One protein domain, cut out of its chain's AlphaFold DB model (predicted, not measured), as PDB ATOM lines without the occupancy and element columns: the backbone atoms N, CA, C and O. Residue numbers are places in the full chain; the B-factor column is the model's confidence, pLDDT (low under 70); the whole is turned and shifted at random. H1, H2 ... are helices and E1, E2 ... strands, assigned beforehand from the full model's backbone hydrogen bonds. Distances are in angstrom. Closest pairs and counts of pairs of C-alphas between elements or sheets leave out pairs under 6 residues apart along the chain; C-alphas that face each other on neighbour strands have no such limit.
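What this domain is: This is residues 274 to 480 of the 480 residues of an uncharacterized protein of Gammaproteobacteria bacterium (UniProt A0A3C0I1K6). A strongly twisted four-stranded sheet forms the core, with H1, H5 and H8 over one face and H7 over the other, making three layers. A small group of helices, H2, H3 and H4, gathers beside H1 off the sheet, and residues 388 to 394 stick out as a loop. The printed part has 207 residues, with eight named helices and four named strands in the order H1 E1 H2 H3 H4 E2 H5 E3 H6 H7 E4 H8; the class is mixed, helices and strands. The antiparallel sheet runs E1, E2, E4, E3; the whole is compact, with a radius of gyration of the C-alphas of 17.2 A and spans of 47 by 47 by 33 A.

Where its parts are: H1, residues 274 to 297, is 34.6 A long and begins at C-alpha 274 (241.201, 123.307, 237.846). E1 is residues 301 to 305, H2 316 to 326, H3 331 to 335 and H4 338 to 346. E2, residues 353 to 360, is 23.8 A long, and H5, 371 to 385, is 20.7 A. E3 is residues 401 to 406, H6 407 to 410 and H7 412 to 423. E4, residues 437 to 444, is 21.2 A long; H8, 459 to 479, is 30.7 A and ends at C-alpha 479 (205.865, 106.102, 211.981).

How they stand to each other: H1, the hub, runs along the strands over E1 and E2, at a height over the sheet of 10.0 A. Its residues 289 to 293 touch H2, closest C-alphas Leu 289 and Leu 323, 7.0 A. H1 and H4 only just touch, with 3 pairs of C-alphas within 8 A, the closest Lys 285 and Leu 344, 6.2 A. H3 and H4 only just touch, only at the corner, closest C-alphas Leu 334 and Ala 340, 5.9 A. H1 touches H8, closest C-alphas Ala 290 and Ile 461, 5.3 A. N 302 and O 359 of E1 and E2 are 2.9 A apart, N 441 and O 356 of E4 and E2 2.8 A, and N 442 and O 401 of E4 and E3 2.8 A, within hydrogen-bond range. E2, H5 and E3 make a split strand-helix-strand unit, two strands of one sheet that are not neighbours, joined through a helix, with E4 between them in the sheet; its crossover is right-handed. H5 lies over E2 and E4 at a height of 6.7 A, and H7 is on the opposite face at 8.4 A. H8, on the same face as H5, touches it at a steep tilt of 57 degrees, opposite ways, closest C-alphas Ile 381 and Val 471, 6.0 A. H6 only grazes the sheet. In H2, H3, H4 and H7 every O i to N i+4 pair is within hydrogen-bond range; H1 has 18 of 20, H5 10 of 11 and H8 16 of 17, and H6 is too short for such a pair.

The domain as a whole: The C-alphas farthest apart, Gly 274 and Glu 364, are 50.4 A apart. The printed part has no cut and ends at the chain's last residue. The links H5 to E3, H7 to E4 and E4 to H8 are long. Mean pLDDT of the printed part is 92.0; residues 309 to 313 and 426 to 431 are under 70.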
ATOM      1  N   GLY A 274     241.361 122.446 239.015       96.50
ATOM      2  CA  GLY A 274     241.201 123.307 237.846       96.50
ATOM      3  C   GLY A 274     241.485 122.570 236.531       96.50
ATOM      4  O   GLY A 274     240.705 122.668 235.585       96.50
ATOM      5  N   THR A 275     242.535 121.745 236.488       94.75
ATOM      6  CA  THR A 275     242.825 120.877 235.333       94.75
ATOM      7  C   THR A 275     241.758 119.791 235.163       94.75
ATOM      8  O   THR A 275     241.274 119.567 234.051       94.75
ATOM      9  N   LEU A 276     241.357 119.132 236.255       95.75
ATOM     10  CA  LEU A 276     240.346 118.066 236.242       95.75
ATOM     11  C   LEU A 276     239.001 118.560 235.686       95.75
ATOM     12  O   LEU A 276     238.396 117.943 234.805       95.75
ATOM     13  N   LEU A 277     238.545 119.711 236.174       97.44
ATOM     14  CA  LEU A 277     237.272 120.300 235.781       97.44
ATOM     15  C   LEU A 277     237.344 120.982 234.415       97.44
ATOM     16  O   LEU A 277     236.378 120.908 233.665       97.44
ATOM     17  N   GLY A 278     238.492 121.531 234.013       96.50
ATOM     18  CA  GLY A 278     238.668 122.024 232.645       96.50
ATOM     19  C   GLY A 278     238.612 120.913 231.587       96.50
ATOM     20  O   GLY A 278     238.092 121.140 230.494       96.50
ATOM     21  N   ARG A 279     239.055 119.685 231.904       95.50
ATOM     22  CA  ARG A 279     238.821 118.498 231.047       95.50
ATOM     23  C   ARG A 279     237.351 118.111 230.988       95.50
ATOM     24  O   ARG A 279     236.826 117.768 229.933       95.50
ATOM     25  N   THR A 280     236.684 118.209 232.130       96.12
ATOM     26  CA  THR A 280     235.249 117.952 232.245       96.12
ATOM     27  C   THR A 280     234.446 118.934 231.380       96.12
ATOM     28  O   THR A 280     233.569 118.515 230.625       96.12
ATOM     29  N   LEU A 281     234.791 120.231 231.405       96.00
ATOM     30  CA  LEU A 281     234.200 121.232 230.510       96.00
ATOM     31  C   LEU A 281     234.501 120.931 229.046       96.00
ATOM     32  O   LEU A 281     233.586 120.994 228.231       96.00
ATOM     33  N   PHE A 282     235.742 120.568 228.707       95.94
ATOM     34  CA  PHE A 282     236.090 120.187 227.339       95.94
ATOM     35  C   PHE A 282     235.189 119.053 226.828       95.94
ATOM     36  O   PHE A 282     234.539 119.204 225.793       95.94
ATOM     37  N   ASN A 283     235.067 117.963 227.588       95.81
ATOM     38  CA  ASN A 283     234.209 116.832 227.229       95.81
ATOM     39  C   ASN A 283     232.730 117.230 227.141       95.81
ATOM     40  O   ASN A 283     232.025 116.766 226.246       95.81
ATOM     41  N   CYS A 284     232.269 118.136 228.006       96.25
ATOM     42  CA  CYS A 284     230.928 118.711 227.927       96.25
ATOM     43  C   CYS A 284     230.704 119.457 226.598       96.25
ATOM     44  O   CYS A 284     229.721 119.203 225.899       96.25
ATOM     45  N   LYS A 285     231.645 120.314 226.179       94.94
ATOM     46  CA  LYS A 285     231.551 121.017 224.887       94.94
ATOM     47  C   LYS A 285     231.621 120.060 223.697       94.94
ATOM     48  O   LYS A 285     230.907 120.250 222.715       94.94
ATOM     49  N   MET A 286     232.427 119.005 223.794       95.88
ATOM     50  CA  MET A 286     232.491 117.970 222.763       95.88
ATOM     51  C   MET A 286     231.191 117.157 222.679       95.88
ATOM     52  O   MET A 286     230.748 116.854 221.572       95.88
ATOM     53  N   PHE A 287     230.532 116.865 223.806       96.81
ATOM     54  CA  PHE A 287     229.198 116.254 223.819       96.81
ATOM     55  C   PHE A 287     228.153 117.167 223.168       96.81
ATOM     56  O   PHE A 287     227.391 116.709 222.322       96.81
ATOM     57  N   HIS A 288     228.162 118.468 223.483       95.62
ATOM     58  CA  HIS A 288     227.304 119.449 222.810       95.62
ATOM     59  C   HIS A 288     227.513 119.432 221.288       95.62
ATOM     60  O   HIS A 288     226.552 119.361 220.523       95.62
ATOM     61  N   LEU A 289     228.770 119.454 220.838       95.50
ATOM     62  CA  LEU A 289     229.101 119.411 219.417       95.50
ATOM     63  C   LEU A 289     228.640 118.103 218.753       95.50
ATOM     64  O   LEU A 289     228.132 118.129 217.633       95.50
ATOM     65  N   ALA A 290     228.785 116.969 219.440       97.00
ATOM     66  CA  ALA A 290     228.320 115.671 218.961       97.00
ATOM     67  C   ALA A 290     226.783 115.598 218.863       97.00
ATOM     68  O   ALA A 290     226.272 115.031 217.899       97.00
ATOM     69  N   LEU A 291     226.042 116.228 219.788       97.44
ATOM     70  CA  LEU A 291     224.584 116.373 219.677       97.44
ATOM     71  C   LEU A 291     224.205 117.135 218.402       97.44
ATOM     72  O   LEU A 291     223.400 116.643 217.616       97.44
ATOM     73  N   LEU A 292     224.834 118.286 218.137       96.00
ATOM     74  CA  LEU A 292     224.623 119.022 216.879       96.00
ATOM     75  C   LEU A 292     224.994 118.178 215.646       96.00
ATOM     76  O   LEU A 292     224.354 118.291 214.599       96.00
ATOM     77  N   GLY A 293     225.960 117.268 215.797       96.88
ATOM     78  CA  GLY A 293     226.303 116.220 214.837       96.88
ATOM     79  C   GLY A 293     225.110 115.415 214.325       96.88
ATOM     80  O   GLY A 293     225.034 115.112 213.129       96.88
ATOM     81  N   LEU A 294     224.140 115.124 215.198       98.19
ATOM     82  CA  LEU A 294     222.920 114.403 214.835       98.19
ATOM     83  C   LEU A 294     222.093 115.184 213.804       98.19
ATOM     84  O   LEU A 294     221.617 114.590 212.837       98.19
ATOM     85  N   ASN A 295     222.021 116.512 213.925       96.50
ATOM     86  CA  ASN A 295     221.269 117.382 213.009       96.50
ATOM     87  C   ASN A 295     221.864 117.420 211.597       96.50
ATOM     88  O   ASN A 295     221.170 117.751 210.636       96.50
ATOM     89  N   TRP A 296     223.155 117.112 211.448       95.50
ATOM     90  CA  TRP A 296     223.801 117.025 210.135       95.50
ATOM     91  C   TRP A 296     223.734 115.624 209.527       95.50
ATOM     92  O   TRP A 296     223.935 115.485 208.319       95.50
ATOM     93  N   LYS A 297     223.486 114.602 210.352       96.88
ATOM     94  CA  LYS A 297     223.408 113.199 209.938       96.88
ATOM     95  C   LYS A 297     221.985 112.790 209.562       96.88
ATOM     96  O   LYS A 297     221.797 112.165 208.519       96.88
ATOM     97  N   TYR A 298     221.004 113.130 210.393       97.50
ATOM     98  CA  TYR A 298     219.612 112.708 210.240       97.50
ATOM     99  C   TYR A 298     218.758 113.814 209.607       97.50
ATOM    100  O   TYR A 298     219.047 115.000 209.748       97.50
ATOM    101  N   LYS A 299     217.722 113.422 208.852       95.00
ATOM    102  CA  LYS A 299     216.830 114.354 208.128       95.00
ATOM    103  C   LYS A 299     215.421 114.432 208.712       95.00
ATOM    104  O   LYS A 299     214.740 115.442 208.511       95.00
ATOM    105  N   ASP A 300     215.025 113.381 209.425       96.69
ATOM    106  CA  ASP A 300     213.659 113.172 209.905       96.69
ATOM    107  C   ASP A 300     213.498 113.525 211.390       96.69
ATOM    108  O   ASP A 300     212.383 113.616 211.886       96.69
ATOM    109  N   PHE A 301     214.598 113.817 212.087       98.00
ATOM    110  CA  PHE A 301     214.589 114.420 213.415       98.00
ATOM    111  C   PHE A 301     215.755 115.392 213.586       98.00
ATOM    112  O   PHE A 301     216.703 115.403 212.798       98.00
ATOM    113  N   TYR A 302     215.679 116.213 214.629       97.88
ATOM    114  CA  TYR A 302     216.778 117.047 215.102       97.88
ATOM    115  C   TYR A 302     216.744 117.169 216.625       97.88
ATOM    116  O   TYR A 302     215.701 116.994 217.248       97.88
ATOM    117  N   VAL A 303     217.891 117.490 217.212       98.00
ATOM    118  CA  VAL A 303     218.068 117.830 218.621       98.00
ATOM    119  C   VAL A 303     218.262 119.331 218.789       98.00
ATOM    120  O   VAL A 303     218.937 119.982 217.986       98.00
ATOM    121  N   VAL A 304     217.701 119.874 219.863       96.88
ATOM    122  CA  VAL A 304     217.899 121.254 220.302       96.88
ATOM    123  C   VAL A 304     218.488 121.239 221.710       96.88
ATOM    124  O   VAL A 304     217.758 121.036 222.687       96.88
ATOM    125  N   PRO A 305     219.809 121.450 221.845       96.19
ATOM    126  CA  PRO A 305     220.416 121.723 223.137       96.19
ATOM    127  C   PRO A 305     219.799 122.971 223.780       96.19
ATOM    128  O   PRO A 305     219.515 123.964 223.110       96.19
ATOM    129  N   VAL A 306     219.603 122.926 225.094       94.75
ATOM    130  CA  VAL A 306     219.064 124.047 225.875       94.75
ATOM    131  C   VAL A 306     219.990 125.262 225.866       94.75
ATOM    132  O   VAL A 306     219.480 126.352 225.583       94.75
ATOM    133  N   PRO A 307     221.318 125.117 226.095       86.75
ATOM    134  CA  PRO A 307     222.230 126.249 226.008       86.75
ATOM    135  C   PRO A 307     222.118 126.920 224.640       86.75
ATOM    136  O   PRO A 307     222.149 126.239 223.613       86.75
ATOM    137  N   HIS A 308     222.006 128.248 224.625       79.25
ATOM    138  CA  HIS A 308     222.128 128.991 223.375       79.25
ATOM    139  C   HIS A 308     223.523 128.778 222.793       79.25
ATOM    140  O   HIS A 308     224.532 128.915 223.484       79.25
ATOM    141  N   THR A 309     223.572 128.464 221.506       62.50
ATOM    142  CA  THR A 309     224.770 128.626 220.688       62.50
ATOM    143  C   THR A 309     224.839 130.095 220.299       62.50
ATOM    144  O   THR A 309     223.872 130.638 219.775       62.50
ATOM    145  N   GLY A 310     225.935 130.784 220.603       53.47
ATOM    146  CA  GLY A 310     226.009 132.203 220.279       53.47
ATOM    147  C   GLY A 310     227.270 132.892 220.760       53.47
ATOM    148  O   GLY A 310     227.508 133.022 221.954       53.47
ATOM    149  N   ASN A 311     228.019 133.438 219.809       51.19
ATOM    150  CA  ASN A 311     228.864 134.602 220.035       51.19
ATOM    151  C   ASN A 311     228.136 135.775 219.367       51.19
ATOM    152  O   ASN A 311     227.777 135.654 218.197       51.19
ATOM    153  N   HIS A 312     227.941 136.903 220.060       56.44
ATOM    154  CA  HIS A 312     227.276 138.106 219.520       56.44
ATOM    155  C   HIS A 312     227.890 138.639 218.205       56.44
ATOM    156  O   HIS A 312     227.343 139.550 217.591       56.44
ATOM    157  N   SER A 313     229.030 138.086 217.785       65.88
ATOM    158  CA  SER A 313     229.797 138.467 216.601       65.88
ATOM    159  C   SER A 313     229.461 137.686 215.319       65.88
ATOM    160  O   SER A 313     229.934 138.089 214.261       65.88
ATOM    161  N   LEU A 314     228.718 136.571 215.387       76.38
ATOM    162  CA  LEU A 314     228.383 135.725 214.226       76.38
ATOM    163  C   LEU A 314     226.866 135.613 214.050       76.38
ATOM    164  O   LEU A 314     226.128 135.580 215.034       76.38
ATOM    165  N   SER A 315     226.405 135.504 212.803       82.94
ATOM    166  CA  SER A 315     225.035 135.051 212.538       82.94
ATOM    167  C   SER A 315     224.864 133.574 212.919       82.94
ATOM    168  O   SER A 315     225.835 132.816 212.975       82.94
ATOM    169  N   GLU A 316     223.620 133.145 213.150       82.19
ATOM    170  CA  GLU A 316     223.307 131.746 213.478       82.19
ATOM    171  C   GLU A 316     223.821 130.784 212.391       82.19
ATOM    172  O   GLU A 316     224.435 129.765 212.693       82.19
ATOM    173  N   GLU A 317     223.654 131.131 211.111       86.06
ATOM    174  CA  GLU A 317     224.117 130.307 209.987       86.06
ATOM    175  C   GLU A 317     225.645 130.151 209.963       86.06
ATOM    176  O   GLU A 317     226.161 129.041 209.794       86.06
ATOM    177  N   GLU A 318     226.380 131.248 210.165       88.81
ATOM    178  CA  GLU A 318     227.846 131.232 210.231       88.81
ATOM    179  C   GLU A 318     228.341 130.416 211.423       88.81
ATOM    180  O   GLU A 318     229.302 129.654 211.301       88.81
ATOM    181  N   LEU A 319     227.666 130.541 212.567       88.12
ATOM    182  CA  LEU A 319     227.988 129.793 213.769       88.12
ATOM    183  C   LEU A 319     227.779 128.289 213.570       88.12
ATOM    184  O   LEU A 319     228.680 127.502 213.862       88.12
ATOM    185  N   GLN A 320     226.635 127.883 213.017       88.94
ATOM    186  CA  GLN A 320     226.352 126.477 212.721       88.94
ATOM    187  C   GLN A 320     227.363 125.899 211.721       88.94
ATOM    188  O   GLN A 320     227.837 124.775 211.900       88.94
ATOM    189  N   ALA A 321     227.750 126.666 210.695       92.25
ATOM    190  CA  ALA A 321     228.786 126.254 209.748       92.25
ATOM    191  C   ALA A 321     230.159 126.094 210.423       92.25
ATOM    192  O   ALA A 321     230.866 125.114 210.162       92.25
ATOM    193  N   ALA A 322     230.525 127.018 211.314       92.62
ATOM    194  CA  ALA A 322     231.778 126.967 212.056       92.62
ATOM    195  C   ALA A 322     231.822 125.778 213.031       92.62
ATOM    196  O   ALA A 322     232.812 125.050 213.049       92.62
ATOM    197  N   LEU A 323     230.740 125.520 213.773       93.19
ATOM    198  CA  LEU A 323     230.625 124.357 214.661       93.19
ATOM    199  C   LEU A 323     230.679 123.052 213.862       93.19
ATOM    200  O   LEU A 323     231.448 122.155 214.203       93.19
ATOM    201  N   LYS A 324     229.963 122.965 212.735       95.06
ATOM    202  CA  LYS A 324     230.019 121.804 211.836       95.06
ATOM    203  C   LYS A 324     231.430 121.489 211.365       95.06
ATOM    204  O   LYS A 324     231.792 120.318 211.279       95.06
ATOM    205  N   ALA A 325     232.235 122.512 211.088       94.81
ATOM    206  CA  ALA A 325     233.623 122.323 210.689       94.81
ATOM    207  C   ALA A 325     234.491 121.705 211.802       94.81
ATOM    208  O   ALA A 325     235.509 121.097 211.486       94.81
ATOM    209  N   LEU A 326     234.109 121.834 213.080       93.94
ATOM    210  CA  LEU A 326     234.826 121.230 214.209       93.94
ATOM    211  C   LEU A 326     234.441 119.769 214.464       93.94
ATOM    212  O   LEU A 326     235.207 119.024 215.076       93.94
ATOM    213  N   HIS A 327     233.257 119.345 214.027       93.75
ATOM    214  CA  HIS A 327     232.730 118.027 214.350       93.75
ATOM    215  C   HIS A 327     233.538 116.901 213.698       93.75
ATOM    216  O   HIS A 327     233.679 116.836 212.478       93.75
ATOM    217  N   GLY A 328     234.035 115.979 214.526       88.94
ATOM    218  CA  GLY A 328     234.873 114.859 214.092       88.94
ATOM    219  C   GLY A 328     236.373 115.155 214.054       88.94
ATOM    220  O   GLY A 328     237.142 114.229 213.802       88.94
ATOM    221  N   LYS A 329     236.800 116.396 214.329       92.25
ATOM    222  CA  LYS A 329     238.221 116.721 214.497       92.25
ATOM    223  C   LYS A 329     238.785 116.052 215.750       92.25
ATOM    224  O   LYS A 329     238.149 116.067 216.804       92.25
ATOM    225  N   GLY A 330     239.996 115.512 215.635       90.69
ATOM    226  CA  GLY A 330     240.744 114.993 216.781       90.69
ATOM    227  C   GLY A 330     241.207 116.113 217.720       90.69
ATOM    228  O   GLY A 330     241.346 117.274 217.325       90.69
ATOM    229  N   TYR A 331     241.508 115.774 218.966       91.25
ATOM    230  CA  TYR A 331     241.909 116.698 220.028       91.25
ATOM    231  C   TYR A 331     243.172 117.480 219.655       91.25
ATOM    232  O   TYR A 331     243.232 118.693 219.849       91.25
ATOM    233  N   ASN A 332     244.158 116.820 219.039       88.38
ATOM    234  CA  ASN A 332     245.376 117.482 218.563       88.38
ATOM    235  C   ASN A 332     245.117 118.486 217.431       88.38
ATOM    236  O   ASN A 332     245.842 119.474 217.313       88.38
ATOM    237  N   GLU A 333     244.118 118.234 216.584       91.25
ATOM    238  CA  GLU A 333     243.727 119.175 215.536       91.25
ATOM    239  C   GLU A 333     243.040 120.400 216.144       91.25
ATOM    240  O   GLU A 333     243.386 121.527 215.792       91.25
ATOM    241  N   LEU A 334     242.135 120.183 217.106       91.31
ATOM    242  CA  LEU A 334     241.440 121.253 217.824       91.31
ATOM    243  C   LEU A 334     242.418 122.153 218.588       91.31
ATOM    244  O   LEU A 334     242.390 123.366 218.408       91.31
ATOM    245  N   ILE A 335     243.338 121.578 219.371       89.94
ATOM    246  CA  ILE A 335     244.316 122.344 220.168       89.94
ATOM    247  C   ILE A 335     245.212 123.228 219.284       89.94
ATOM    248  O   ILE A 335     245.611 124.319 219.693       89.94
ATOM    249  N   ARG A 336     245.547 122.772 218.071       91.25
ATOM    250  CA  ARG A 336     246.394 123.523 217.128       91.25
ATOM    251  C   ARG A 336     245.659 124.659 216.422       91.25
ATOM    252  O   ARG A 336     246.316 125.455 215.752       91.25
ATOM    253  N   ASP A 337     244.340 124.744 216.568       93.38
ATOM    254  CA  ASP A 337     243.497 125.788 215.996       93.38
ATOM    255  C   ASP A 337     242.915 126.676 217.116       93.38
ATOM    256  O   ASP A 337     241.867 126.373 217.692       93.38
ATOM    257  N   PRO A 338     243.556 127.820 217.426       91.75
ATOM    258  CA  PRO A 338     243.068 128.736 218.454       91.75
ATOM    259  C   PRO A 338     241.644 129.245 218.201       91.75
ATOM    260  O   PRO A 338     240.929 129.543 219.155       91.75
ATOM    261  N   LYS A 339     241.210 129.334 216.933       91.75
ATOM    262  CA  LYS A 339     239.843 129.754 216.601       91.75
ATOM    263  C   LYS A 339     238.842 128.657 216.941       91.75
ATOM    264  O   LYS A 339     237.778 128.970 217.467       91.75
ATOM    265  N   ALA A 340     239.192 127.393 216.700       91.81
ATOM    266  CA  ALA A 340     238.379 126.253 217.120       91.81
ATOM    267  C   ALA A 340     238.217 126.209 218.645       91.81
ATOM    268  O   ALA A 340     237.099 126.085 219.139       91.81
ATOM    269  N   MET A 341     239.313 126.380 219.391       92.38
ATOM    270  CA  MET A 341     239.274 126.393 220.858       92.38
ATOM    271  C   MET A 341     238.457 127.565 221.410       92.38
ATOM    272  O   MET A 341     237.675 127.375 222.340       92.38
ATOM    273  N   ALA A 342     238.583 128.760 220.819       92.06
ATOM    274  CA  ALA A 342     237.761 129.912 221.185       92.06
ATOM    275  C   ALA A 342     236.270 129.672 220.890       92.06
ATOM    276  O   ALA A 342     235.417 130.030 221.698       92.06
ATOM    277  N   LEU A 343     235.948 129.022 219.768       91.94
ATOM    278  CA  LEU A 343     234.567 128.688 219.431       91.94
ATOM    279  C   LEU A 343     233.974 127.659 220.405       91.94
ATOM    280  O   LEU A 343     232.855 127.849 220.871       91.94
ATOM    281  N   LEU A 344     234.721 126.604 220.749       91.50
ATOM    282  CA  LEU A 344     234.286 125.595 221.724       91.50
ATOM    283  C   LEU A 344     234.063 126.198 223.113       91.50
ATOM    284  O   LEU A 344     233.062 125.899 223.758       91.50
ATOM    285  N   LYS A 345     234.978 127.063 223.562       92.38
ATOM    286  CA  LYS A 345     234.891 127.770 224.847       92.38
ATOM    287  C   LYS A 345     233.556 128.508 225.007       92.38
ATOM    288  O   LYS A 345     232.909 128.381 226.045       92.38
ATOM    289  N   GLU A 346     233.127 129.226 223.970       92.25
ATOM    290  CA  GLU A 346     231.949 130.102 224.024       92.25
ATOM    291  C   GLU A 346     230.617 129.419 223.650       92.25
ATOM    292  O   GLU A 346     229.576 130.062 223.717       92.25
ATOM    293  N   ASN A 347     230.602 128.135 223.270       90.06
ATOM    294  CA  ASN A 347     229.371 127.449 222.843       90.06
ATOM    295  C   ASN A 347     229.044 126.237 223.714       90.06
ATOM    296  O   ASN A 347     229.933 125.493 224.116       90.06
ATOM    297  N   GLY A 348     227.765 126.025 224.025       89.88
ATOM    298  CA  GLY A 348     227.288 124.964 224.921       89.88
ATOM    299  C   GLY A 348     227.109 125.419 226.369       89.88
ATOM    300  O   GLY A 348     227.086 126.612 226.641       89.88
ATOM    301  N   ALA A 349     226.968 124.474 227.301       92.12
ATOM    302  CA  ALA A 349     226.620 124.770 228.695       92.12
ATOM    303  C   ALA A 349     227.658 125.636 229.426       92.12
ATOM    304  O   ALA A 349     228.846 125.579 229.103       92.12
ATOM    305  N   ASP A 350     227.208 126.411 230.416       95.69
ATOM    306  CA  ASP A 350     228.086 127.226 231.266       95.69
ATOM    307  C   ASP A 350     229.073 126.341 232.040       95.69
ATOM    308  O   ASP A 350     230.282 126.578 232.006       95.69
ATOM    309  N   LEU A 351     228.554 125.287 232.681       97.06
ATOM    310  CA  LEU A 351     229.339 124.228 233.313       97.06
ATOM    311  C   LEU A 351     229.145 122.885 232.580       97.06
ATOM    312  O   LEU A 351     229.064 122.818 231.354       97.06
ATOM    313  N   ASN A 352     229.132 121.778 233.317       97.06
ATOM    314  CA  ASN A 352     229.210 120.419 232.786       97.06
ATOM    315  C   ASN A 352     227.873 119.654 232.782       97.06
ATOM    316  O   ASN A 352     227.859 118.430 232.926       97.06
ATOM    317  N   ILE A 353     226.754 120.360 232.622       97.62
ATOM    318  CA  ILE A 353     225.422 119.762 232.497       97.62
ATOM    319  C   ILE A 353     224.784 120.273 231.209       97.62
ATOM    320  O   ILE A 353     224.787 121.469 230.957       97.62
ATOM    321  N   ILE A 354     224.254 119.383 230.374       95.88
ATOM    322  CA  ILE A 354     223.562 119.758 229.138       95.88
ATOM    323  C   ILE A 354     222.183 119.113 229.132       95.88
ATOM    324  O   ILE A 354     222.066 117.885 229.102       95.88
ATOM    325  N   CYS A 355     221.156 119.957 229.082       97.62
ATOM    326  CA  CYS A 355     219.806 119.549 228.722       97.62
ATOM    327  C   CYS A 355     219.581 119.664 227.211       97.62
ATOM    328  O   CYS A 355     220.156 120.536 226.549       97.62
ATOM    329  N   PHE A 356     218.745 118.789 226.662       98.19
ATOM    330  CA  PHE A 356     218.392 118.768 225.245       98.19
ATOM    331  C   PHE A 356     217.081 118.011 225.009       98.19
ATOM    332  O   PHE A 356     216.740 117.091 225.752       98.19
ATOM    333  N   ALA A 357     216.376 118.368 223.941       98.50
ATOM    334  CA  ALA A 357     215.179 117.677 223.476       98.50
ATOM    335  C   ALA A 357     215.235 117.481 221.965       98.50
ATOM    336  O   ALA A 357     215.883 118.249 221.249       98.50
ATOM    337  N   PHE A 358     214.556 116.450 221.483       98.56
ATOM    338  CA  PHE A 358     214.397 116.173 220.066       98.56
ATOM    339  C   PHE A 358     213.041 116.640 219.555       98.56
ATOM    340  O   PHE A 358     212.058 116.689 220.291       98.56
ATOM    341  N   ASN A 359     212.993 116.934 218.265       98.06
ATOM    342  CA  ASN A 359     211.759 117.082 217.515       98.06
ATOM    343  C   ASN A 359     211.885 116.330 216.181       98.06
ATOM    344  O   ASN A 359     212.993 115.992 215.752       98.06
ATOM    345  N   PHE A 360     210.762 116.048 215.527       97.81
ATOM    346  CA  PHE A 360     210.690 115.072 214.438       97.81
ATOM    347  C   PHE A 360     209.799 115.529 213.276       97.81
ATOM    348  O   PHE A 360     209.059 116.512 213.383       97.81
ATOM    349  N   ARG A 361     209.904 114.828 212.142       95.75
ATOM    350  CA  ARG A 361     208.964 114.911 211.020       95.75
ATOM    351  C   ARG A 361     207.890 113.839 211.144       95.75
ATOM    352  O   ARG A 361     208.209 112.688 211.418       95.75
ATOM    353  N   ASP A 362     206.640 114.214 210.894       91.88
ATOM    354  CA  ASP A 362     205.521 113.273 210.826       91.88
ATOM    355  C   ASP A 362     205.575 112.371 209.574       91.88
ATOM    356  O   ASP A 362     206.472 112.477 208.730       91.88
ATOM    357  N   LYS A 363     204.600 111.457 209.448       88.88
ATOM    358  CA  LYS A 363     204.505 110.503 208.326       88.88
ATOM    359  C   LYS A 363     204.322 111.213 206.977       88.88
ATOM    360  O   LYS A 363     204.699 110.673 205.938       88.88
ATOM    361  N   GLU A 364     203.776 112.424 206.991       91.12
ATOM    362  CA  GLU A 364     203.591 113.299 205.836       91.12
ATOM    363  C   GLU A 364     204.847 114.129 205.504       91.12
ATOM    364  O   GLU A 364     204.890 114.811 204.476       91.12
ATOM    365  N   GLY A 365     205.890 114.048 206.333       92.12
ATOM    366  CA  GLY A 365     207.162 114.742 206.162       92.12
ATOM    367  C   GLY A 365     207.163 116.186 206.668       92.12
ATOM    368  O   GLY A 365     208.122 116.912 206.391       92.12
ATOM    369  N   ASN A 366     206.139 116.626 207.399       94.12
ATOM    370  CA  ASN A 366     206.077 117.958 208.000       94.12
ATOM    371  C   ASN A 366     206.757 117.960 209.369       94.12
ATOM    372  O   ASN A 366     206.708 116.974 210.097       94.12
ATOM    373  N   TRP A 367     207.385 119.076 209.744       95.44
ATOM    374  CA  TRP A 367     207.921 119.223 211.098       95.44
ATOM    375  C   TRP A 367     206.787 119.274 212.120       95.44
ATOM    376  O   TRP A 367     205.817 120.013 211.935       95.44
ATOM    377  N   ASN A 368     206.936 118.526 213.213       94.50
ATOM    378  CA  ASN A 368     206.030 118.622 214.343       94.50
ATOM    379  C   ASN A 368     206.063 120.038 214.951       94.50
ATOM    380  O   ASN A 368     207.132 120.608 215.179       94.50
ATOM    381  N   THR A 369     204.873 120.572 215.225       93.44
ATOM    382  CA  THR A 369     204.628 121.908 215.800       93.44
ATOM    383  C   THR A 369     203.864 121.853 217.132       93.44
ATOM    384  O   THR A 369     203.459 122.890 217.646       93.44
ATOM    385  N   SER A 370     203.662 120.651 217.684       94.69
ATOM    386  CA  SER A 370     202.995 120.399 218.967       94.69
ATOM    387  C   SER A 370     204.032 120.090 220.046       94.69
ATOM    388  O   SER A 370     204.857 119.184 219.871       94.69
ATOM    389  N   LEU A 371     203.993 120.821 221.165       96.25
ATOM    390  CA  LEU A 371     204.848 120.527 222.314       96.25
ATOM    391  C   LEU A 371     204.445 119.210 222.972       96.25
ATOM    392  O   LEU A 371     205.332 118.456 223.355       96.25
ATOM    393  N   ASP A 372     203.150 118.894 223.040       96.75
ATOM    394  CA  ASP A 372     202.680 117.614 223.586       96.75
ATOM    395  C   ASP A 372     203.288 116.427 222.831       96.75
ATOM    396  O   ASP A 372     203.881 115.535 223.434       96.75
ATOM    397  N   LYS A 373     203.256 116.462 221.493       96.94
ATOM    398  CA  LYS A 373     203.892 115.419 220.675       96.94
ATOM    399  C   LYS A 373     205.407 115.376 220.855       96.94
ATOM    400  O   LYS A 373     205.992 114.297 220.853       96.94
ATOM    401  N   ALA A 374     206.058 116.530 221.006       97.69
ATOM    402  CA  ALA A 374     207.490 116.563 221.290       97.69
ATOM    403  C   ALA A 374     207.800 115.959 222.669       97.69
ATOM    404  O   ALA A 374     208.784 115.232 222.810       97.69
ATOM    405  N   ASN A 375     206.961 116.211 223.673       98.44
ATOM    406  CA  ASN A 375     207.096 115.639 225.007       98.44
ATOM    407  C   ASN A 375     206.941 114.119 224.979       98.44
ATOM    408  O   ASN A 375     207.792 113.424 225.536       98.44
ATOM    409  N   ASP A 376     205.920 113.607 224.291       98.06
ATOM    410  CA  ASP A 376     205.705 112.168 224.113       98.06
ATOM    411  C   ASP A 376     206.904 111.508 223.418       98.06
ATOM    412  O   ASP A 376     207.435 110.514 223.920       98.06
ATOM    413  N   PHE A 377     207.412 112.124 222.347       98.31
ATOM    414  CA  PHE A 377     208.583 111.636 221.621       98.31
ATOM    415  C   PHE A 377     209.839 111.591 222.508       98.31
ATOM    416  O   PHE A 377     210.529 110.573 222.594       98.31
ATOM    417  N   ASN A 378     210.129 112.670 223.245       98.50
ATOM    418  CA  ASN A 378     211.268 112.709 224.170       98.50
ATOM    419  C   ASN A 378     211.114 111.721 225.325       98.50
ATOM    420  O   ASN A 378     212.102 111.121 225.759       98.50
ATOM    421  N   LYS A 379     209.887 111.509 225.804       97.62
ATOM    422  CA  LYS A 379     209.597 110.499 226.816       97.62
ATOM    423  C   LYS A 379     209.851 109.089 226.275       97.62
ATOM    424  O   LYS A 379     210.476 108.291 226.970       97.62
ATOM    425  N   ALA A 380     209.420 108.787 225.051       97.81
ATOM    426  CA  ALA A 380     209.650 107.492 224.414       97.81
ATOM    427  C   ALA A 380     211.151 107.208 224.219       97.81
ATOM    428  O   ALA A 380     211.609 106.099 224.497       97.81
ATOM    429  N   ILE A 381     211.938 108.226 223.846       98.12
ATOM    430  CA  ILE A 381     213.408 108.145 223.812       98.12
ATOM    431  C   ILE A 381     213.961 107.871 225.215       98.12
ATOM    432  O   ILE A 381     214.747 106.940 225.404       98.12
ATOM    433  N   TYR A 382     213.544 108.644 226.222       97.56
ATOM    434  CA  TYR A 382     214.009 108.451 227.595       97.56
ATOM    435  C   TYR A 382     213.666 107.059 228.137       97.56
ATOM    436  O   TYR A 382     214.491 106.459 228.818       97.56
ATOM    437  N   ASP A 383     212.513 106.488 227.794       95.50
ATOM    438  CA  ASP A 383     212.120 105.150 228.241       95.50
ATOM    439  C   ASP A 383     213.086 104.043 227.759       95.50
ATOM    440  O   ASP A 383     213.076 102.957 228.352       95.50
ATOM    441  N   ARG A 384     213.922 104.317 226.739       95.94
ATOM    442  CA  ARG A 384     215.018 103.460 226.239       95.94
ATOM    443  C   ARG A 384     216.383 103.761 226.871       95.94
ATOM    444  O   ARG A 384     217.256 102.904 226.844       95.94
ATOM    445  N   CYS A 385     216.565 104.951 227.439       95.88
ATOM    446  CA  CYS A 385     217.841 105.439 227.982       95.88
ATOM    447  C   CYS A 385     217.849 105.557 229.520       95.88
ATOM    448  O   CYS A 385     218.895 105.755 230.137       95.88
ATOM    449  N   GLY A 386     216.682 105.509 230.159       94.19
ATOM    450  CA  GLY A 386     216.511 105.599 231.603       94.19
ATOM    451  C   GLY A 386     216.577 104.220 232.246       94.19
ATOM    452  O   GLY A 386     215.735 103.366 231.965       94.19
ATOM    453  N   VAL A 387     217.555 104.016 233.129       92.31
ATOM    454  CA  VAL A 387     217.711 102.763 233.882       92.31
ATOM    455  C   VAL A 387     216.539 102.592 234.841       92.31
ATOM    456  O   VAL A 387     216.334 103.431 235.724       92.31
ATOM    457  N   LYS A 388     215.777 101.505 234.692       91.12
ATOM    458  CA  LYS A 388     214.644 101.198 235.574       91.12
ATOM    459  C   LYS A 388     215.044 100.162 236.614       91.12
ATOM    460  O   LYS A 388     216.003  99.405 236.466       91.12
ATOM    461  N   LEU A 389     214.293 100.143 237.711       91.38
ATOM    462  CA  LEU A 389     214.486  99.153 238.759       91.38
ATOM    463  C   LEU A 389     214.277  97.748 238.173       91.38
ATOM    464  O   LEU A 389     213.228  97.488 237.593       91.38
ATOM    465  N   HIS A 390     215.248  96.859 238.398       92.00
ATOM    466  CA  HIS A 390     215.309  95.471 237.905       92.00
ATOM    467  C   HIS A 390     215.774  95.263 236.457       92.00
ATOM    468  O   HIS A 390     215.968  94.106 236.079       92.00
ATOM    469  N   ASP A 391     216.030  96.322 235.690       92.81
ATOM    470  CA  ASP A 391     216.607  96.170 234.352       92.81
ATOM    471  C   ASP A 391     218.087  95.757 234.444       92.81
ATOM    472  O   ASP A 391     218.807  96.109 235.387       92.81
ATOM    473  N   ASN A 392     218.559  94.985 233.462       93.06
ATOM    474  CA  ASN A 392     219.976  94.666 233.342       93.06
ATOM    475  C   ASN A 392     220.706  95.864 232.726       93.06
ATOM    476  O   ASN A 392     220.471  96.227 231.577       93.06
ATOM    477  N   ILE A 393     221.637  96.460 233.474       92.25
ATOM    478  CA  ILE A 393     222.364  97.661 233.037       92.25
ATOM    479  C   ILE A 393     223.131  97.464 231.720       92.25
ATOM    480  O   ILE A 393     223.360  98.424 230.994       92.25
ATOM    481  N   HIS A 394     223.508  96.225 231.392       93.00
ATOM    482  CA  HIS A 394     224.225  95.905 230.158       93.00
ATOM    483  C   HIS A 394     223.356  95.961 228.896       93.00
ATOM    484  O   HIS A 394     223.904  95.898 227.797       93.00
ATOM    485  N   ASP A 395     222.037  96.095 229.041       92.62
ATOM    486  CA  ASP A 395     221.109  96.189 227.913       92.62
ATOM    487  C   ASP A 395     221.002  97.632 227.375       92.62
ATOM    488  O   ASP A 395     220.427  97.859 226.312       92.62
ATOM    489  N   TYR A 396     221.584  98.611 228.077       94.50
ATOM    490  CA  TYR A 396     221.595 100.018 227.680       94.50
ATOM    491  C   TYR A 396     222.894 100.374 226.954       94.50
ATOM    492  O   TYR A 396     223.977 100.295 227.536       94.50
ATOM    493  N   SER A 397     222.796 100.843 225.706       93.25
ATOM    494  CA  SER A 397     223.943 101.416 224.979       93.25
ATOM    495  C   SER A 397     224.190 102.891 225.319       93.25
ATOM    496  O   SER A 397     225.303 103.389 225.155       93.25
ATOM    497  N   PHE A 398     223.176 103.580 225.847       95.44
ATOM    498  CA  PHE A 398     223.259 104.956 226.317       95.44
ATOM    499  C   PHE A 398     222.383 105.144 227.558       95.44
ATOM    500  O   PHE A 398     221.244 104.679 227.598       95.44
ATOM    501  N   VAL A 399     222.905 105.845 228.569       95.50
ATOM    502  CA  VAL A 399     222.181 106.136 229.813       95.50
ATOM    503  C   VAL A 399     222.108 107.638 230.035       95.50
ATOM    504  O   VAL A 399     223.105 108.346 229.910       95.50
ATOM    505  N   THR A 400     220.924 108.128 230.392       95.62
ATOM    506  CA  THR A 400     220.709 109.551 230.672       95.62
ATOM    507  C   THR A 400     219.665 109.777 231.759       95.62
ATOM    508  O   THR A 400     219.027 108.844 232.247       95.62
ATOM    509  N   SER A 401     219.501 111.036 232.154       96.62
ATOM    510  CA  SER A 401     218.426 111.476 233.044       96.62
ATOM    511  C   SER A 401     217.437 112.363 232.290       96.62
ATOM    512  O   SER A 401     217.692 112.755 231.153       96.62
ATOM    513  N   THR A 402     216.298 112.670 232.900       96.69
ATOM    514  CA  THR A 402     215.284 113.553 232.314       96.69
ATOM    515  C   THR A 402     214.758 114.528 233.357       96.69
ATOM    516  O   THR A 402     214.851 114.271 234.560       96.69
ATOM    517  N   THR A 403     214.233 115.648 232.879       96.06
ATOM    518  CA  THR A 403     213.515 116.655 233.657       96.06
ATOM    519  C   THR A 403     212.492 117.350 232.754       96.06
ATOM    520  O   THR A 403     212.396 117.039 231.564       96.06
ATOM    521  N   ALA A 404     211.723 118.287 233.304       96.12
ATOM    522  CA  ALA A 404     210.783 119.087 232.533       96.12
ATOM    523  C   ALA A 404     210.868 120.567 232.907       96.12
ATOM    524  O   ALA A 404     210.851 120.936 234.084       96.12
ATOM    525  N   PHE A 405     210.892 121.423 231.892       95.44
ATOM    526  CA  PHE A 405     210.839 122.867 232.067       95.44
ATOM    527  C   PHE A 405     209.393 123.328 232.019       95.44
ATOM    528  O   PHE A 405     208.819 123.472 230.943       95.44
ATOM    529  N   SER A 406     208.791 123.528 233.188       94.69
ATOM    530  CA  SER A 406     207.438 124.082 233.281       94.69
ATOM    531  C   SER A 406     207.440 125.593 233.069       94.69
ATOM    532  O   SER A 406     208.303 126.302 233.593       94.69
ATOM    533  N   LEU A 407     206.425 126.104 232.378       93.25
ATOM    534  CA  LEU A 407     206.184 127.528 232.178       93.25
ATOM    535  C   LEU A 407     206.083 128.263 233.520       93.25
ATOM    536  O   LEU A 407     206.728 129.290 233.723       93.25
ATOM    537  N   SER A 408     205.336 127.698 234.473       90.38
ATOM    538  CA  SER A 408     205.192 128.257 235.822       90.38
ATOM    539  C   SER A 408     206.490 128.236 236.633       90.38
ATOM    540  O   SER A 408     206.658 129.048 237.540       90.38
ATOM    541  N   GLY A 409     207.380 127.280 236.356       88.06
ATOM    542  CA  GLY A 409     208.641 127.118 237.071       88.06
ATOM    543  C   GLY A 409     209.749 128.012 236.525       88.06
ATOM    544  O   GLY A 409     210.444 128.643 237.310       88.06
ATOM    545  N   TYR A 410     209.893 128.075 235.201       90.38
ATOM    546  CA  TYR A 410     211.013 128.724 234.511       90.38
ATOM    547  C   TYR A 410     210.692 130.138 233.997       90.38
ATOM    548  O   TYR A 410     211.600 130.952 233.813       90.38
ATOM    549  N   GLY A 411     209.406 130.458 233.826       91.25
ATOM    550  CA  GLY A 411     208.924 131.740 233.321       91.25
ATOM    551  C   GLY A 411     208.806 131.798 231.795       91.25
ATOM    552  O   GLY A 411     209.454 131.052 231.061       91.25
ATOM    553  N   GLU A 412     207.975 132.726 231.315       92.62
ATOM    554  CA  GLU A 412     207.615 132.873 229.897       92.62
ATOM    555  C   GLU A 412     208.820 133.106 228.982       92.62
ATOM    556  O   GLU A 412     208.889 132.539 227.897       92.62
ATOM    557  N   LYS A 413     209.786 133.926 229.409       92.44
ATOM    558  CA  LYS A 413     210.923 134.331 228.572       92.44
ATOM    559  C   LYS A 413     211.807 133.145 228.187       92.44
ATOM    560  O   LYS A 413     212.093 132.968 227.006       92.44
ATOM    561  N   PHE A 414     212.210 132.333 229.162       93.56
ATOM    562  CA  PHE A 414     212.971 131.108 228.916       93.56
ATOM    563  C   PHE A 414     212.127 130.057 228.186       93.56
ATOM    564  O   PHE A 414     212.568 129.499 227.183       93.56
ATOM    565  N   PHE A 415     210.906 129.809 228.674       94.56
ATOM    566  CA  PHE A 415     210.034 128.769 228.134       94.56
ATOM    567  C   PHE A 415     209.716 129.003 226.654       94.56
ATOM    568  O   PHE A 415     209.929 128.114 225.833       94.56
ATOM    569  N   ASN A 416     209.271 130.212 226.299       93.62
ATOM    570  CA  ASN A 416     208.906 130.548 224.926       93.62
ATOM    571  C   ASN A 416     210.129 130.554 224.005       93.62
ATOM    572  O   ASN A 416     210.033 130.068 222.882       93.62
ATOM    573  N   ASP A 417     211.287 131.041 224.466       92.69
ATOM    574  CA  ASP A 417     212.527 130.960 223.685       92.69
ATOM    575  C   ASP A 417     212.881 129.505 223.342       92.69
ATOM    576  O   ASP A 417     213.122 129.182 222.174       92.69
ATOM    577  N   TYR A 418     212.873 128.611 224.336       94.69
ATOM    578  CA  TYR A 418     213.236 127.216 224.103       94.69
ATOM    579  C   TYR A 418     212.186 126.473 223.271       94.69
ATOM    580  O   TYR A 418     212.554 125.768 222.329       94.69
ATOM    581  N   ALA A 419     210.893 126.682 223.542       95.31
ATOM    582  CA  ALA A 419     209.801 126.143 222.731       95.31
ATOM    583  C   ALA A 419     209.906 126.602 221.268       95.31
ATOM    584  O   ALA A 419     209.804 125.787 220.351       95.31
ATOM    585  N   GLY A 420     210.200 127.886 221.042       93.81
ATOM    586  CA  GLY A 420     210.420 128.458 219.715       93.81
ATOM    587  C   GLY A 420     211.531 127.758 218.947       93.81
ATOM    588  O   GLY A 420     211.323 127.317 217.815       93.81
ATOM    589  N   ARG A 421     212.691 127.571 219.590       93.19
ATOM    590  CA  ARG A 421     213.819 126.828 219.005       93.19
ATOM    591  C   ARG A 421     213.463 125.368 218.733       93.19
ATOM    592  O   ARG A 421     213.769 124.858 217.654       93.19
ATOM    593  N   LEU A 422     212.794 124.703 219.677       95.50
ATOM    594  CA  LEU A 422     212.389 123.305 219.539       95.50
ATOM    595  C   LEU A 422     211.402 123.112 218.386       95.50
ATOM    596  O   LEU A 422     211.509 122.121 217.673       95.50
ATOM    597  N   MET A 423     210.502 124.067 218.149       93.94
ATOM    598  CA  MET A 423     209.463 124.001 217.113       93.94
ATOM    599  C   MET A 423     209.850 124.679 215.788       93.94
ATOM    600  O   MET A 423     209.063 124.643 214.844       93.94
ATOM    601  N   LYS A 424     211.046 125.288 215.691       89.25
ATOM    602  CA  LYS A 424     211.461 126.146 214.558       89.25
ATOM    603  C   LYS A 424     210.427 127.235 214.246       89.25
ATOM    604  O   LYS A 424     210.067 127.460 213.094       89.25
ATOM    605  N   ASN A 425     209.929 127.875 215.300       81.62
ATOM    606  CA  ASN A 425     208.999 128.987 215.202       81.62
ATOM    607  C   ASN A 425     209.766 130.310 215.317       81.62
ATOM    608  O   ASN A 425     210.392 130.570 216.345       81.62
ATOM    609  N   ASP A 426     209.697 131.131 214.267       67.94
ATOM    610  CA  ASP A 426     210.401 132.415 214.177       67.94
ATOM    611  C   ASP A 426     209.779 133.518 215.063       67.94
ATOM    612  O   ASP A 426     210.441 134.520 215.334       67.94
ATOM    613  N   ASP A 427     208.541 133.342 215.553       68.50
ATOM    614  CA  ASP A 427     207.903 134.240 216.531       68.50
ATOM    615  C   ASP A 427     207.255 133.463 217.697       68.50
ATOM    616  O   ASP A 427     206.031 133.295 217.778       68.50
ATOM    617  N   PRO A 428     208.066 132.989 218.655       63.94
ATOM    618  CA  PRO A 428     207.559 132.244 219.800       63.94
ATOM    619  C   PRO A 428     206.793 133.104 220.810       63.94
ATOM    620  O   PRO A 428     206.125 132.559 221.685       63.94
ATOM    621  N   THR A 429     206.880 134.435 220.724       63.91
ATOM    622  CA  THR A 429     206.249 135.345 221.695       63.91
ATOM    623  C   THR A 429     204.771 135.603 221.413       63.91
ATOM    624  O   THR A 429     204.044 136.020 222.312       63.91
ATOM    625  N   SER A 430     204.311 135.323 220.190       58.25
ATOM    626  CA  SER A 430     202.908 135.455 219.780       58.25
ATOM    627  C   SER A 430     202.143 134.126 219.756       58.25
ATOM    628  O   SER A 430     200.955 134.102 219.429       58.25
ATOM    629  N   THR A 431     202.800 133.020 220.121       65.31
ATOM    630  CA  THR A 431     202.253 131.665 220.006       65.31
ATOM    631  C   THR A 431     201.792 131.140 221.363       65.31
ATOM    632  O   THR A 431     202.561 131.101 222.318       65.31
ATOM    633  N   SER A 432     200.535 130.698 221.454       81.94
ATOM    634  CA  SER A 432     200.082 129.864 222.571       81.94
ATOM    635  C   SER A 432     200.499 128.419 222.319       81.94
ATOM    636  O   SER A 432     200.101 127.842 221.304       81.94
ATOM    637  N   TRP A 433     201.268 127.837 223.233       91.00
ATOM    638  CA  TRP A 433     201.659 126.433 223.161       91.00
ATOM    639  C   TRP A 433     200.555 125.513 223.695       91.00
ATOM    640  O   TRP A 433     199.774 125.908 224.560       91.00
ATOM    641  N   ASP A 434     200.483 124.291 223.169       93.19
ATOM    642  CA  ASP A 434     199.528 123.257 223.590       93.19
ATOM    643  C   ASP A 434     199.933 122.542 224.891       93.19
ATOM    644  O   ASP A 434     199.080 121.926 225.522       93.19
ATOM    645  N   ALA A 435     201.182 122.721 225.339       93.94
ATOM    646  CA  ALA A 435     201.698 122.247 226.620       93.94
ATOM    647  C   ALA A 435     202.274 123.395 227.466       93.94
ATOM    648  O   ALA A 435     202.826 124.364 226.941       93.94
ATOM    649  N   ASP A 436     202.224 123.248 228.791       95.25
ATOM    650  CA  ASP A 436     202.831 124.165 229.768       95.25
ATOM    651  C   ASP A 436     204.170 123.650 230.328       95.25
ATOM    652  O   ASP A 436     204.727 124.226 231.264       95.25
ATOM    653  N   SER A 437     204.700 122.562 229.768       96.88
ATOM    654  CA  SER A 437     205.993 121.988 230.129       96.88
ATOM    655  C   SER A 437     206.707 121.400 228.913       96.88
ATOM    656  O   SER A 437     206.065 120.963 227.961       96.88
ATOM    657  N   ILE A 438     208.041 121.408 228.941       97.38
ATOM    658  CA  ILE A 438     208.887 120.812 227.899       97.38
ATOM    659  C   ILE A 438     209.751 119.733 228.543       97.38
ATOM    660  O   ILE A 438     210.593 120.040 229.390       97.38
ATOM    661  N   ALA A 439     209.544 118.478 228.155       97.56
ATOM    662  CA  ALA A 439     210.354 117.349 228.586       97.56
ATOM    663  C   ALA A 439     211.718 117.389 227.889       97.56
ATOM    664  O   ALA A 439     211.811 117.468 226.664       97.56
ATOM    665  N   VAL A 440     212.784 117.308 228.680       97.69
ATOM    666  CA  VAL A 440     214.162 117.313 228.186       97.69
ATOM    667  C   VAL A 440     214.931 116.136 228.772       97.69
ATOM    668  O   VAL A 440     214.708 115.703 229.907       97.69
ATOM    669  N   MET A 441     215.874 115.612 228.001       97.81
ATOM    670  CA  MET A 441     216.942 114.775 228.534       97.81
ATOM    671  C   MET A 441     218.030 115.656 229.128       97.81
ATOM    672  O   MET A 441     218.222 116.796 228.708       97.81
ATOM    673  N   ARG A 442     218.760 115.105 230.091       97.50
ATOM    674  CA  ARG A 442     219.827 115.781 230.819       97.50
ATOM    675  C   ARG A 442     221.028 114.859 230.949       97.50
ATOM    676  O   ARG A 442     220.942 113.788 231.559       97.50
ATOM    677  N   SER A 443     222.161 115.325 230.435       96.88
ATOM    678  CA  SER A 443     223.458 114.671 230.573       96.88
ATOM    679  C   SER A 443     224.370 115.487 231.478       96.88
ATOM    680  O   SER A 443     224.609 116.670 231.235       96.88
ATOM    681  N   VAL A 444     224.882 114.842 232.521       97.44
ATOM    682  CA  VAL A 444     225.860 115.413 233.446       97.44
ATOM    683  C   VAL A 444     227.212 114.803 233.101       97.44
ATOM    684  O   VAL A 444     227.440 113.612 233.313       97.44
ATOM    685  N   ILE A 445     228.112 115.608 232.546       96.62
ATOM    686  CA  ILE A 445     229.422 115.143 232.095       96.62
ATOM    687  C   ILE A 445     230.401 115.343 233.239       96.62
ATOM    688  O   ILE A 445     230.859 116.452 233.463       96.62
ATOM    689  N   MET A 446     230.706 114.292 233.997       96.81
ATOM    690  CA  MET A 446     231.730 114.336 235.055       96.81
ATOM    691  C   MET A 446     232.993 113.567 234.696       96.81
ATOM    692  O   MET A 446     233.932 113.585 235.470       96.81
ATOM    693  N   ASP A 447     233.031 112.856 233.570       95.06
ATOM    694  CA  ASP A 447     234.204 112.062 233.212       95.06
ATOM    695  C   ASP A 447     235.289 112.956 232.578       95.06
ATOM    696  O   ASP A 447     235.096 113.453 231.460       95.06
ATOM    697  N   PRO A 448     236.442 113.172 233.241       93.56
ATOM    698  CA  PRO A 448     237.540 113.956 232.687       93.56
ATOM    699  C   PRO A 448     238.467 113.111 231.800       93.56
ATOM    700  O   PRO A 448     239.464 113.628 231.293       93.56
ATOM    701  N   TRP A 449     238.169 111.819 231.627       91.44
ATOM    702  CA  TRP A 449     238.996 110.826 230.940       91.44
ATOM    703  C   TRP A 449     238.381 110.324 229.639       91.44
ATOM    704  O   TRP A 449     238.885 109.367 229.057       91.44
ATOM    705  N   LEU A 450     237.316 110.955 229.153       89.00
ATOM    706  CA  LEU A 450     236.727 110.579 227.880       89.00
ATOM    707  C   LEU A 450     237.631 111.013 226.706       89.00
ATOM    708  O   LEU A 450     237.662 112.179 226.304       89.00
ATOM    709  N   THR A 451     238.417 110.072 226.183       87.88
ATOM    710  CA  THR A 451     239.459 110.324 225.175       87.88
ATOM    711  C   THR A 451     238.984 110.096 223.736       87.88
ATOM    712  O   THR A 451     237.793 110.056 223.437       87.88
ATOM    713  N   GLU A 452     239.936 109.948 222.818       88.19
ATOM    714  CA  GLU A 452     239.698 109.544 221.438       88.19
ATOM    715  C   GLU A 452     239.558 108.016 221.303       88.19
ATOM    716  O   GLU A 452     240.120 107.240 222.081       88.19
ATOM    717  N   SER A 453     238.815 107.591 220.286       85.62
ATOM    718  CA  SER A 453     238.759 106.230 219.764       85.62
ATOM    719  C   SER A 453     240.069 105.852 219.055       85.62
ATOM    720  O   SER A 453     240.941 106.682 218.786       85.62
ATOM    721  N   ARG A 454     240.226 104.569 218.698       84.00
ATOM    722  CA  ARG A 454     241.448 104.063 218.034       84.00
ATOM    723  C   ARG A 454     241.731 104.700 216.669       84.00
ATOM    724  O   ARG A 454     242.878 104.687 216.237       84.00
ATOM    725  N   ASP A 455     240.711 105.217 215.989       82.62
ATOM    726  CA  ASP A 455     240.835 105.943 214.721       82.62
ATOM    727  C   ASP A 455     241.091 107.451 214.908       82.62
ATOM    728  O   ASP A 455     241.117 108.189 213.925       82.62
ATOM    729  N   GLY A 456     241.330 107.902 216.147       82.38
ATOM    730  CA  GLY A 456     241.727 109.274 216.470       82.38
ATOM    731  C   GLY A 456     240.575 110.277 216.478       82.38
ATOM    732  O   GLY A 456     240.819 111.477 216.371       82.38
ATOM    733  N   LYS A 457     239.324 109.807 216.565       86.62
ATOM    734  CA  LYS A 457     238.146 110.673 216.706       86.62
ATOM    735  C   LYS A 457     237.730 110.780 218.169       86.62
ATOM    736  O   LYS A 457     237.938 109.838 218.923       86.62
ATOM    737  N   PRO A 458     237.094 111.879 218.597       91.69
ATOM    738  CA  PRO A 458     236.507 111.967 219.933       91.69
ATOM    739  C   PRO A 458     235.527 110.812 220.200       91.69
ATOM    740  O   PRO A 458     234.516 110.708 219.505       91.69
ATOM    741  N   PHE A 459     235.774 109.979 221.221       93.25
ATOM    742  CA  PHE A 459     234.918 108.819 221.527       93.25
ATOM    743  C   PHE A 459     233.478 109.229 221.880       93.25
ATOM    744  O   PHE A 459     232.533 108.477 221.656       93.25
ATOM    745  N   ILE A 460     233.283 110.464 222.358       94.12
ATOM    746  CA  ILE A 460     231.952 111.026 222.624       94.12
ATOM    747  C   ILE A 460     231.031 111.006 221.399       94.12
ATOM    748  O   ILE A 460     229.816 110.947 221.556       94.12
ATOM    749  N   ILE A 461     231.590 111.049 220.184       94.38
ATOM    750  CA  ILE A 461     230.810 110.995 218.944       94.38
ATOM    751  C   ILE A 461     230.168 109.618 218.788       94.38
ATOM    752  O   ILE A 461     229.004 109.544 218.404       94.38
ATOM    753  N   ASP A 462     230.888 108.547 219.128       94.00
ATOM    754  CA  ASP A 462     230.354 107.184 219.082       94.00
ATOM    755  C   ASP A 462     229.269 107.002 220.153       94.00
ATOM    756  O   ASP A 462     228.191 106.489 219.862       94.00
ATOM    757  N   VAL A 463     229.497 107.530 221.361       94.62
ATOM    758  CA  VAL A 463     228.497 107.532 222.444       94.62
ATOM    759  C   VAL A 463     227.209 108.256 222.022       94.62
ATOM    760  O   VAL A 463     226.109 107.770 222.268       94.62
ATOM    761  N   VAL A 464     227.315 109.410 221.358       97.38
ATOM    762  CA  VAL A 464     226.141 110.154 220.866       97.38
ATOM    763  C   VAL A 464     225.520 109.503 219.626       97.38
ATOM    764  O   VAL A 464     224.317 109.635 219.397       97.38
ATOM    765  N   ALA A 465     226.294 108.761 218.831       96.75
ATOM    766  CA  ALA A 465     225.757 107.999 217.711       96.75
ATOM    767  C   ALA A 465     224.800 106.887 218.173       96.75
ATOM    768  O   ALA A 465     223.794 106.675 217.497       96.75
ATOM    769  N   GLU A 466     225.063 106.251 219.322       97.50
ATOM    770  CA  GLU A 466     224.143 105.293 219.961       97.50
ATOM    771  C   GLU A 466     222.813 105.957 220.336       97.50
ATOM    772  O   GLU A 466     221.747 105.458 219.981       97.50
ATOM    773  N   LEU A 467     222.857 107.146 220.950       98.38
ATOM    774  CA  LEU A 467     221.650 107.938 221.205       98.38
ATOM    775  C   LEU A 467     220.896 108.235 219.899       98.38
ATOM    776  O   LEU A 467     219.688 108.038 219.826       98.38
ATOM    777  N   GLY A 468     221.598 108.657 218.845       98.31
ATOM    778  CA  GLY A 468     220.986 108.903 217.536       98.31
ATOM    779  C   GLY A 468     220.329 107.666 216.912       98.31
ATOM    780  O   GLY A 468     219.320 107.804 216.222       98.31
ATOM    781  N   ALA A 469     220.871 106.467 217.149       98.44
ATOM    782  CA  ALA A 469     220.257 105.213 216.717       98.44
ATOM    783  C   ALA A 469     218.961 104.932 217.494       98.44
ATOM    784  O   ALA A 469     217.935 104.678 216.873       98.44
ATOM    785  N   ILE A 470     218.973 105.109 218.819       98.31
ATOM    786  CA  ILE A 470     217.776 104.971 219.665       98.31
ATOM    787  C   ILE A 470     216.663 105.924 219.207       98.31
ATOM    788  O   ILE A 470     215.518 105.504 219.060       98.31
ATOM    789  N   VAL A 471     216.985 107.196 218.941       98.44
ATOM    790  CA  VAL A 471     215.998 108.175 218.447       98.44
ATOM    791  C   VAL A 471     215.414 107.754 217.099       98.44
ATOM    792  O   VAL A 471     214.210 107.871 216.880       98.44
ATOM    793  N   GLN A 472     216.254 107.242 216.197       98.00
ATOM    794  CA  GLN A 472     215.812 106.765 214.892       98.00
ATOM    795  C   GLN A 472     214.863 105.563 215.003       98.00
ATOM    796  O   GLN A 472     213.900 105.502 214.237       98.00
ATOM    797  N   ASP A 473     215.125 104.640 215.931       97.69
ATOM    798  CA  ASP A 473     214.283 103.466 216.179       97.69
ATOM    799  C   ASP A 473     212.925 103.874 216.767       97.69
ATOM    800  O   ASP A 473     211.884 103.456 216.262       97.69
ATOM    801  N   VAL A 474     212.919 104.760 217.772       97.81
ATOM    802  CA  VAL A 474     211.681 105.307 218.359       97.81
ATOM    803  C   VAL A 474     210.837 106.009 217.293       97.81
ATOM    804  O   VAL A 474     209.638 105.763 217.194       97.81
ATOM    805  N   LEU A 475     211.463 106.825 216.440       97.19
ATOM    806  CA  LEU A 475     210.759 107.495 215.348       97.19
ATOM    807  C   LEU A 475     210.135 106.493 214.364       97.19
ATOM    808  O   LEU A 475     209.010 106.689 213.919       97.19
ATOM    809  N   GLN A 476     210.838 105.409 214.021       95.31
ATOM    810  CA  GLN A 476     210.299 104.381 213.122       95.31
ATOM    811  C   GLN A 476     209.086 103.662 213.716       95.31
ATOM    812  O   GLN A 476     208.153 103.348 212.977       95.31
ATOM    813  N   GLU A 477     209.072 103.432 215.029       94.31
ATOM    814  CA  GLU A 477     207.925 102.851 215.732       94.31
ATOM    815  C   GLU A 477     206.715 103.794 215.723       94.31
ATOM    816  O   GLU A 477     205.608 103.349 215.423       94.31
ATOM    817  N   GLU A 478     206.911 105.097 215.946       86.12
ATOM    818  CA  GLU A 478     205.832 106.093 215.834       86.12
ATOM    819  C   GLU A 478     205.323 106.266 214.390       86.12
ATOM    820  O   GLU A 478     204.150 106.574 214.151       86.12
ATOM    821  N   MET A 479     206.201 106.054 213.404       82.75
ATOM    822  CA  MET A 479     205.865 106.102 211.981       82.75
ATOM    823  C   MET A 479     205.196 104.821 211.458       82.75
ATOM    824  O   MET A 479     204.544 104.877 210.408       82.75
ATOM    825  N   SER A 480     205.298 103.695 212.171       75.50
ATOM    826  CA  SER A 480     204.555 102.456 211.875       75.50
ATOM    827  C   SER A 480     203.076 102.566 212.239       75.50
ATOM    828  O   SER A 480     202.256 101.985 211.493       75.50
TER     829      SER A 480